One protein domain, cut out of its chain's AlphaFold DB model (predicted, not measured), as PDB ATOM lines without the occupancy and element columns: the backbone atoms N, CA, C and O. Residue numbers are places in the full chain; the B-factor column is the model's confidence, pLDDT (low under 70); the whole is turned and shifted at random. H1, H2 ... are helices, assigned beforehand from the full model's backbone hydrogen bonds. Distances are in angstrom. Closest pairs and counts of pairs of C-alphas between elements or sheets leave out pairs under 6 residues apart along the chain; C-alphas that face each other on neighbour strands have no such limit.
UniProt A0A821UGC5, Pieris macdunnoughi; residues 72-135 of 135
ATOM      1  N   ALA A  72      26.518 -40.574  25.760       78.19
ATOM      2  CA  ALA A  72      27.565 -40.831  26.753       78.19
ATOM      3  C   ALA A  72      27.864 -42.328  26.963       78.19
ATOM      4  O   ALA A  72      28.919 -42.672  27.482       78.19
ATOM      5  N   LYS A  73      26.943 -43.221  26.579       76.75
ATOM      6  CA  LYS A  73      27.118 -44.683  26.661       76.75
ATOM      7  C   LYS A  73      27.346 -45.333  25.297       76.75
ATOM      8  O   LYS A  73      27.244 -46.550  25.170       76.75
ATOM      9  N   CYS A  74      27.590 -44.527  24.271       77.25
ATOM     10  CA  CYS A  74      27.817 -45.019  22.927       77.25
ATOM     11  C   CYS A  74      29.228 -45.607  22.793       77.25
ATOM     12  O   CYS A  74      30.189 -45.043  23.317       77.25
ATOM     13  N   ASN A  75      29.366 -46.722  22.073       85.31
ATOM     14  CA  ASN A  75      30.674 -47.274  21.736       85.31
ATOM     15  C   ASN A  75      31.208 -46.608  20.457       85.31
ATOM     16  O   ASN A  75      31.056 -47.136  19.354       85.31
ATOM     17  N   PHE A  76      31.811 -45.430  20.621       85.56
ATOM     18  CA  PHE A  76      32.327 -44.634  19.506       85.56
ATOM     19  C   PHE A  76      33.460 -45.315  18.737       85.56
ATOM     20  O   PHE A  76      33.543 -45.137  17.526       85.56
ATOM     21  N   GLU A  77      34.295 -46.117  19.399       88.19
ATOM     22  CA  GLU A  77      35.379 -46.846  18.726       88.19
ATOM     23  C   GLU A  77      34.827 -47.863  17.724       88.19
ATOM     24  O   GLU A  77      35.317 -47.964  16.602       88.19
ATOM     25  N   ASN A  78      33.747 -48.560  18.088       86.19
ATOM     26  CA  ASN A  78      33.094 -49.503  17.184       86.19
ATOM     27  C   ASN A  78      32.404 -48.784  16.015       86.19
ATOM     28  O   ASN A  78      32.591 -49.166  14.865       86.19
ATOM     29  N   ILE A  79      31.687 -47.686  16.287       88.56
ATOM     30  CA  ILE A  79      31.079 -46.859  15.228       88.56
ATOM     31  C   ILE A  79      32.143 -46.359  14.252       88.56
ATOM     32  O   ILE A  79      31.968 -46.448  13.042       88.56
ATOM     33  N   LYS A  80      33.266 -45.857  14.770       90.19
ATOM     34  CA  LYS A  80      34.381 -45.388  13.952       90.19
ATOM     35  C   LYS A  80      34.959 -46.517  13.100       90.19
ATOM     36  O   LYS A  80      35.184 -46.306  11.913       90.19
ATOM     37  N   SER A  81      35.172 -47.693  13.689       92.00
ATOM     38  CA  SER A  81      35.666 -48.868  12.967       92.00
ATOM     39  C   SER A  81      34.723 -49.282  11.837       92.00
ATOM     40  O   SER A  81      35.189 -49.583  10.742       92.00
ATOM     41  N   GLU A  82      33.408 -49.280  12.068       89.69
ATOM     42  CA  GLU A  82      32.433 -49.631  11.033       89.69
ATOM     43  C   GLU A  82      32.379 -48.579   9.927       89.69
ATOM     44  O   GLU A  82      32.497 -48.936   8.758       89.69
ATOM     45  N   LEU A  83      32.328 -47.288  10.267       91.44
ATOM     46  CA  LEU A  83      32.359 -46.202   9.277       91.44
ATOM     47  C   LEU A  83      33.623 -46.229   8.404       91.44
ATOM     48  O   LEU A  83      33.567 -45.858   7.234       91.44
ATOM     49  N   GLN A  84      34.757 -46.672   8.953       92.88
ATOM     50  CA  GLN A  84      36.000 -46.859   8.198       92.88
ATOM     51  C   GLN A  84      35.962 -48.072   7.263       92.88
ATOM     52  O   GLN A  84      36.676 -48.084   6.264       92.88
ATOM     53  N   SER A  85      35.151 -49.083   7.579       93.06
ATOM     54  CA  SER A  85      34.983 -50.282   6.751       93.06
ATOM     55  C   SER A  85      33.969 -50.110   5.614       93.06
ATOM     56  O   SER A  85      33.933 -50.932   4.701       93.06
ATOM     57  N   VAL A  86      33.157 -49.047   5.652       93.69
ATOM     58  CA  VAL A  86      32.157 -48.749   4.620       93.69
ATOM     59  C   VAL A  86      32.834 -48.347   3.308       93.69
ATOM     60  O   VAL A  86      33.687 -47.460   3.266       93.69
ATOM     61  N   ASN A  87      32.378 -48.947   2.209       94.06
ATOM     62  CA  ASN A  87      32.757 -48.547   0.859       94.06
ATOM     63  C   ASN A  87      31.950 -47.319   0.399       94.06
ATOM     64  O   ASN A  87      30.947 -47.429  -0.306       94.06
ATOM     65  N   TRP A  88      32.387 -46.125   0.800       91.94
ATOM     66  CA  TRP A  88      31.682 -44.876   0.487       91.94
ATOM     67  C   TRP A  88      31.578 -44.580  -1.008       91.94
ATOM     68  O   TRP A  88      30.612 -43.957  -1.435       91.94
ATOM     69  N   SER A  89      32.538 -45.037  -1.813       92.44
ATOM     70  CA  SER A  89      32.510 -44.846  -3.267       92.44
ATOM     71  C   SER A  89      31.356 -45.591  -3.937       92.44
ATOM     72  O   SER A  89      30.872 -45.152  -4.973       92.44
ATOM     73  N   GLU A  90      30.911 -46.699  -3.348       92.12
ATOM     74  CA  GLU A  90      29.764 -47.472  -3.823       92.12
ATOM     75  C   GLU A  90      28.443 -46.871  -3.334       92.12
ATOM     76  O   GLU A  90      27.537 -46.651  -4.135       92.12
ATOM     77  N   ILE A  91      28.364 -46.521  -2.045       89.94
ATOM     78  CA  ILE A  91      27.178 -45.892  -1.437       89.94
ATOM     79  C   ILE A  91      26.855 -44.544  -2.102       89.94
ATOM     80  O   ILE A  91      25.695 -44.221  -2.331       89.94
ATOM     81  N   LEU A  92      27.883 -43.761  -2.439       93.12
ATOM     82  CA  LEU A  92      27.757 -42.418  -3.016       93.12
ATOM     83  C   LEU A  92      27.955 -42.420  -4.539       93.12
ATOM     84  O   LEU A  92      28.476 -41.460  -5.106       93.12
ATOM     85  N   SER A  93      27.595 -43.521  -5.203       92.44
ATOM     86  CA  SER A  93      27.785 -43.688  -6.649       92.44
ATOM     87  C   SER A  93      26.665 -43.084  -7.505       92.44
ATOM     88  O   SER A  93      26.829 -42.983  -8.724       92.44
ATOM     89  N   SER A  94      25.539 -42.671  -6.906       90.69
ATOM     90  CA  SER A  94      24.428 -42.073  -7.659       90.69
ATOM     91  C   SER A  94      24.814 -40.692  -8.218       90.69
ATOM     92  O   SER A  94      25.439 -39.887  -7.528       90.69
ATOM     93  N   PRO A  95      24.420 -40.360  -9.463       87.06
ATOM     94  CA  PRO A  95      24.564 -39.005  -9.989       87.06
ATOM     95  C   PRO A  95      23.595 -38.005  -9.331       87.06
ATOM     96  O   PRO A  95      23.754 -36.797  -9.508       87.06
ATOM     97  N   CYS A  96      22.583 -38.486  -8.599       93.62
ATOM     98  CA  CYS A  96      21.635 -37.656  -7.871       93.62
ATOM     99  C   CYS A  96      22.149 -37.380  -6.453       93.62
ATOM    100  O   CYS A  96      22.379 -38.298  -5.662       93.62
ATOM    101  N   ILE A  97      22.311 -36.098  -6.120       91.81
ATOM    102  CA  ILE A  97      22.820 -35.690  -4.807       91.81
ATOM    103  C   ILE A  97      21.844 -36.024  -3.678       91.81
ATOM    104  O   ILE A  97      22.288 -36.430  -2.606       91.81
ATOM    105  N   ASP A  98      20.539 -35.911  -3.937       91.69
ATOM    106  CA  ASP A  98      19.501 -36.182  -2.944       91.69
ATOM    107  C   ASP A  98      19.522 -37.666  -2.547       91.69
ATOM    108  O   ASP A  98      19.595 -37.986  -1.360       91.69
ATOM    109  N   GLU A  99      19.607 -38.563  -3.533       89.62
ATOM    110  CA  GLU A  99      19.736 -40.011  -3.313       89.62
ATOM    111  C   GLU A  99      21.026 -40.368  -2.564       89.62
ATOM    112  O   GLU A  99      21.007 -41.180  -1.641       89.62
ATOM    113  N   CYS A 100      22.151 -39.728  -2.907       90.38
ATOM    114  CA  CYS A 100      23.407 -39.921  -2.177       90.38
ATOM    115  C   CYS A 100      23.287 -39.494  -0.712       90.38
ATOM    116  O   CYS A 100      23.805 -40.169   0.180       90.38
ATOM    117  N   SER A 101      22.626 -38.364  -0.450       89.00
ATOM    118  CA  SER A 101      22.429 -37.882   0.916       89.00
ATOM    119  C   SER A 101      21.480 -38.766   1.719       89.00
ATOM    120  O   SER A 101      21.756 -39.024   2.888       89.00
ATOM    121  N   GLU A 102      20.416 -39.282   1.104       92.31
ATOM    122  CA  GLU A 102      19.507 -40.230   1.747       92.31
ATOM    123  C   GLU A 102      20.247 -41.520   2.122       92.31
ATOM    124  O   GLU A 102      20.304 -41.860   3.304       92.31
ATOM    125  N   ALA A 103      20.948 -42.140   1.167       88.38
ATOM    126  CA  ALA A 103      21.735 -43.353   1.399       88.38
ATOM    127  C   ALA A 103      22.823 -43.164   2.475       88.38
ATOM    128  O   ALA A 103      23.052 -44.042   3.312       88.38
ATOM    129  N   PHE A 104      23.477 -41.997   2.497       91.69
ATOM    130  CA  PHE A 104      24.440 -41.649   3.541       91.69
ATOM    131  C   PHE A 104      23.799 -41.644   4.933       91.69
ATOM    132  O   PHE A 104      24.331 -42.254   5.864       91.69
ATOM    133  N   TYR A 105      22.677 -40.936   5.092       90.81
ATOM    134  CA  TYR A 105      22.025 -40.807   6.393       90.81
ATOM    135  C   TYR A 105      21.394 -42.117   6.851       90.81
ATOM    136  O   TYR A 105      21.489 -42.432   8.036       90.81
ATOM    137  N   GLU A 106      20.809 -42.898   5.945       91.56
ATOM    138  CA  GLU A 106      20.275 -44.223   6.256       91.56
ATOM    139  C   GLU A 106      21.353 -45.133   6.848       91.56
ATOM    140  O   GLU A 106      21.192 -45.621   7.970       91.56
ATOM    141  N   LEU A 107      22.492 -45.275   6.161       89.88
ATOM    142  CA  LEU A 107      23.592 -46.121   6.626       89.88
ATOM    143  C   LEU A 107      24.204 -45.601   7.932       89.88
ATOM    144  O   LEU A 107      24.481 -46.365   8.861       89.88
ATOM    145  N   LEU A 108      24.397 -44.282   8.034       89.38
ATOM    146  CA  LEU A 108      24.916 -43.657   9.244       89.38
ATOM    147  C   LEU A 108      24.000 -43.952  10.436       89.38
ATOM    148  O   LEU A 108      24.485 -44.336  11.503       89.38
ATOM    149  N   PHE A 109      22.685 -43.796  10.268       87.19
ATOM    150  CA  PHE A 109      21.719 -44.074  11.323       87.19
ATOM    151  C   PHE A 109      21.583 -45.565  11.623       87.19
ATOM    152  O   PHE A 109      21.382 -45.909  12.788       87.19
ATOM    153  N   GLU A 110      21.755 -46.451  10.646       87.44
ATOM    154  CA  GLU A 110      21.790 -47.898  10.857       87.44
ATOM    155  C   GLU A 110      22.950 -48.306  11.779       87.44
ATOM    156  O   GLU A 110      22.712 -48.903  12.838       87.44
ATOM    157  N   ILE A 111      24.182 -47.912  11.439       86.94
ATOM    158  CA  ILE A 111      25.401 -48.187  12.226       86.94
ATOM    159  C   ILE A 111      25.233 -47.654  13.648       86.94
ATOM    160  O   ILE A 111      25.427 -48.352  14.648       86.94
ATOM    161  N   ILE A 112      24.800 -46.399  13.736       83.62
ATOM    162  CA  ILE A 112      24.573 -45.704  14.991       83.62
ATOM    163  C   ILE A 112      23.505 -46.441  15.823       83.62
ATOM    164  O   ILE A 112      23.751 -46.759  16.985       83.62
ATOM    165  N   SER A 113      22.353 -46.791  15.240       78.56
ATOM    166  CA  SER A 113      21.240 -47.458  15.931       78.56
ATOM    167  C   SER A 113      21.584 -48.858  16.451       78.56
ATOM    168  O   SER A 113      21.173 -49.216  17.557       78.56
ATOM    169  N   THR A 114      22.379 -49.620  15.697       73.75
ATOM    170  CA  THR A 114      22.744 -51.009  16.006       73.75
ATOM    171  C   THR A 114      23.745 -51.096  17.158       73.75
ATOM    172  O   THR A 114      23.721 -52.048  17.941       73.75
ATOM    173  N   LYS A 115      24.615 -50.089  17.308       69.38
ATOM    174  CA  LYS A 115      25.667 -50.065  18.341       69.38
ATOM    175  C   LYS A 115      25.286 -49.312  19.609       69.38
ATOM    176  O   LYS A 115      26.075 -49.268  20.556       69.38
ATOM    177  N   TYR A 116      24.069 -48.779  19.685       66.12
ATOM    178  CA  TYR A 116      23.506 -48.385  20.968       66.12
ATOM    179  C   TYR A 116      22.984 -49.596  21.724       66.12
ATOM    180  O   TYR A 116      22.077 -50.304  21.287       66.12
ATOM    181  N   THR A 117      23.468 -49.764  22.949       52.53
ATOM    182  CA  THR A 117      22.819 -50.641  23.914       52.53
ATOM    183  C   THR A 117      21.401 -50.123  24.158       52.53
ATOM    184  O   THR A 117      21.217 -49.033  24.710       52.53
ATOM    185  N   LYS A 118      20.382 -50.910  23.780       51.28
ATOM    186  CA  LYS A 118      19.003 -50.754  24.265       51.28
ATOM    187  C   LYS A 118      19.027 -50.779  25.796       51.28
ATOM    188  O   LYS A 118      18.839 -51.819  26.415       51.28
ATOM    189  N   LEU A 119      19.160 -49.617  26.430       44.53
ATOM    190  CA  LEU A 119      18.988 -49.456  27.880       44.53
ATOM    191  C   LEU A 119      17.543 -49.732  28.348       44.53
ATOM    192  O   LEU A 119      17.229 -49.567  29.521       44.53
ATOM    193  N   LEU A 120      16.660 -50.179  27.450       46.28
ATOM    194  CA  LEU A 120      15.260 -50.476  27.732       46.28
ATOM    195  C   LEU A 120      14.867 -51.951  27.601       46.28
ATOM    196  O   LEU A 120      13.701 -52.238  27.832       46.28
ATOM    197  N   GLN A 121      15.771 -52.903  27.321       42.84
ATOM    198  CA  GLN A 121      15.403 -54.311  27.567       42.84
ATOM    199  C   GLN A 121      15.463 -54.664  29.061       42.84
ATOM    200  O   GLN A 121      14.615 -55.414  29.528       42.84
ATOM    201  N   GLN A 122      16.342 -54.043  29.855       39.03
ATOM    202  CA  GLN A 122      16.359 -54.271  31.310       39.03
ATOM    203  C   GLN A 122      15.243 -53.530  32.066       39.03
ATOM    204  O   GLN A 122      14.714 -54.075  33.029       39.03
ATOM    205  N   ILE A 123      14.813 -52.341  31.621       42.44
ATOM    206  CA  ILE A 123      13.721 -51.609  32.298       42.44
ATOM    207  C   ILE A 123      12.344 -52.220  31.982       42.44
ATOM    208  O   ILE A 123      11.505 -52.283  32.876       42.44
ATOM    209  N   LEU A 124      12.120 -52.746  30.768       40.16
ATOM    210  CA  LEU A 124      10.865 -53.438  30.435       40.16
ATOM    211  C   LEU A 124      10.703 -54.764  31.198       40.16
ATOM    212  O   LEU A 124       9.608 -55.040  31.687       40.16
ATOM    213  N   ILE A 125      11.789 -55.527  31.387       45.38
ATOM    214  CA  ILE A 125      11.774 -56.763  32.193       45.38
ATOM    215  C   ILE A 125      11.527 -56.451  33.680       45.38
ATOM    216  O   ILE A 125      10.785 -57.168  34.350       45.38
ATOM    217  N   LEU A 126      12.080 -55.347  34.198       43.47
ATOM    218  CA  LEU A 126      11.829 -54.912  35.576       43.47
ATOM    219  C   LEU A 126      10.391 -54.408  35.777       43.47
ATOM    220  O   LEU A 126       9.794 -54.708  36.805       43.47
ATOM    221  N   SER A 127       9.786 -53.722  34.798       49.41
ATOM    222  CA  SER A 127       8.375 -53.315  34.899       49.41
ATOM    223  C   SER A 127       7.399 -54.497  34.853       49.41
ATOM    224  O   SER A 127       6.408 -54.481  35.581       49.41
ATOM    225  N   SER A 128       7.692 -55.543  34.069       48.28
ATOM    226  CA  SER A 128       6.858 -56.753  34.027       48.28
ATOM    227  C   SER A 128       7.011 -57.619  35.281       48.28
ATOM    228  O   SER A 128       6.028 -58.192  35.739       48.28
ATOM    229  N   LEU A 129       8.210 -57.673  35.877       44.28
ATOM    230  CA  LEU A 129       8.448 -58.364  37.153       44.28
ATOM    231  C   LEU A 129       7.767 -57.654  38.328       44.28
ATOM    232  O   LEU A 129       7.182 -58.311  39.183       44.28
ATOM    233  N   VAL A 130       7.771 -56.318  38.355       50.19
ATOM    234  CA  VAL A 130       7.062 -55.548  39.389       50.19
ATOM    235  C   VAL A 130       5.540 -55.717  39.255       50.19
ATOM    236  O   VAL A 130       4.861 -55.854  40.263       50.19
ATOM    237  N   GLN A 131       4.978 -55.820  38.046       47.31
ATOM    238  CA  GLN A 131       3.538 -56.085  37.878       47.31
ATOM    239  C   GLN A 131       3.099 -57.522  38.222       47.31
ATOM    240  O   GLN A 131       1.919 -57.728  38.494       47.31
ATOM    241  N   GLN A 132       4.015 -58.498  38.235       48.47
ATOM    242  CA  GLN A 132       3.726 -59.883  38.643       48.47
ATOM    243  C   GLN A 132       3.903 -60.137  40.146       48.47
ATOM    244  O   GLN A 132       3.354 -61.102  40.657       48.47
ATOM    245  N   ILE A 133       4.660 -59.297  40.859       52.44
ATOM    246  CA  ILE A 133       4.853 -59.420  42.316       52.44
ATOM    247  C   ILE A 133       3.724 -58.719  43.099       52.44
ATOM    248  O   ILE A 133       3.486 -59.045  44.258       52.44
ATOM    249  N   PHE A 134       3.018 -57.771  42.473       46.53
ATOM    250  CA  PHE A 134       1.967 -56.960  43.104       46.53
ATOM    251  C   PHE A 134       0.533 -57.276  42.627       46.53
ATOM    252  O   PHE A 134      -0.354 -56.449  42.830       46.53
ATOM    253  N   ASN A 135       0.296 -58.453  42.032       44.22
ATOM    254  CA  ASN A 135      -1.041 -59.006  41.760       44.22
ATOM    255  C   ASN A 135      -1.138 -60.449  42.249       44.22
ATOM    256  O   ASN A 135      -0.217 -61.227  41.918       44.22
TER     257      ASN A 135
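AT A GLANCE: This is residues 72 to 135 of the 135 residues of a protein of Pieris macdunnoughi (UniProt A0A821UGC5). The first three helices make a small folded-back body: H1 runs one way, the short H2 lies at the turn, and the long H3 folds back, with H1 and H2 packing on different parts of it. Beyond H3 the last helix, H4, sticks out as a free arm with residues 120 to 135, and this arm makes much of the length. The printed part has 64 residues, with four named helices in the order H1, H2, H3, H4 and no named strand; the class is all helix. The whole is extended, with a radius of gyration of the C-alphas of 18.5 A, and it spans 61 by 24 by 16 A.

HOW THE PARTS SIT: The first helix, H1, is residues 76 to 85. A tight link of 2 residues leads to H2, residues 88 to 91; H1 and H2 are apart. A tight link of 5 residues leads on to H3, residues 97 to 115. H2 and H3 only just touch, with 3 pairs of C-alphas within 8 A; the closest C-alphas are those of Ile 91 and Ala 103, 6.6 A apart, and H3 touches H2 with residues 100 to 104 alone. H1 and H3 touch, with the C-alphas of Ile 79 and Ile 111 the closest at 6.6 A. H3 touches H1 with residues 108 to 115 alone. H1 and H3 run opposite ways at a steep tilt of 44 degrees. A tight link of 5 residues joins H3 to H4, residues 121 to 133. H4 touches no helix: it is apart from H1, H2 and H3. In H1, H3 and H4 every O i to N i+4 pair is within hydrogen-bond range; H2 is too short for such a pair, and its one O i to N i+3 pair is within range.

IN THESE COORDINATES: H1 begins with C-alpha 76 at (32.327, -44.634, 19.506) and is 14.2 A from first to last C-alpha. H2, four residues, is 5.0 A long. H3 is the longest at 27.4 A, from C-alpha 97 at (22.820, -35.690, -4.807) to C-alpha 115 at (25.667, -50.065, 18.341). H4 is 18.8 A long and ends with C-alpha 133 at (4.853, -59.420, 42.316).

THE WHOLE: The two C-alphas farthest apart are those of Pro 95 and Asn 135, 61.1 A. Without residues 120 to 135, which stand free, the body has 48 residues and spans 39 by 18 by 13 A. The printed part has no cut, and Asn 135 is the chain's last residue. The mean pLDDT of the printed part is 75.4; residues 115 to 135 are under 70, and the mean of H4 is 46.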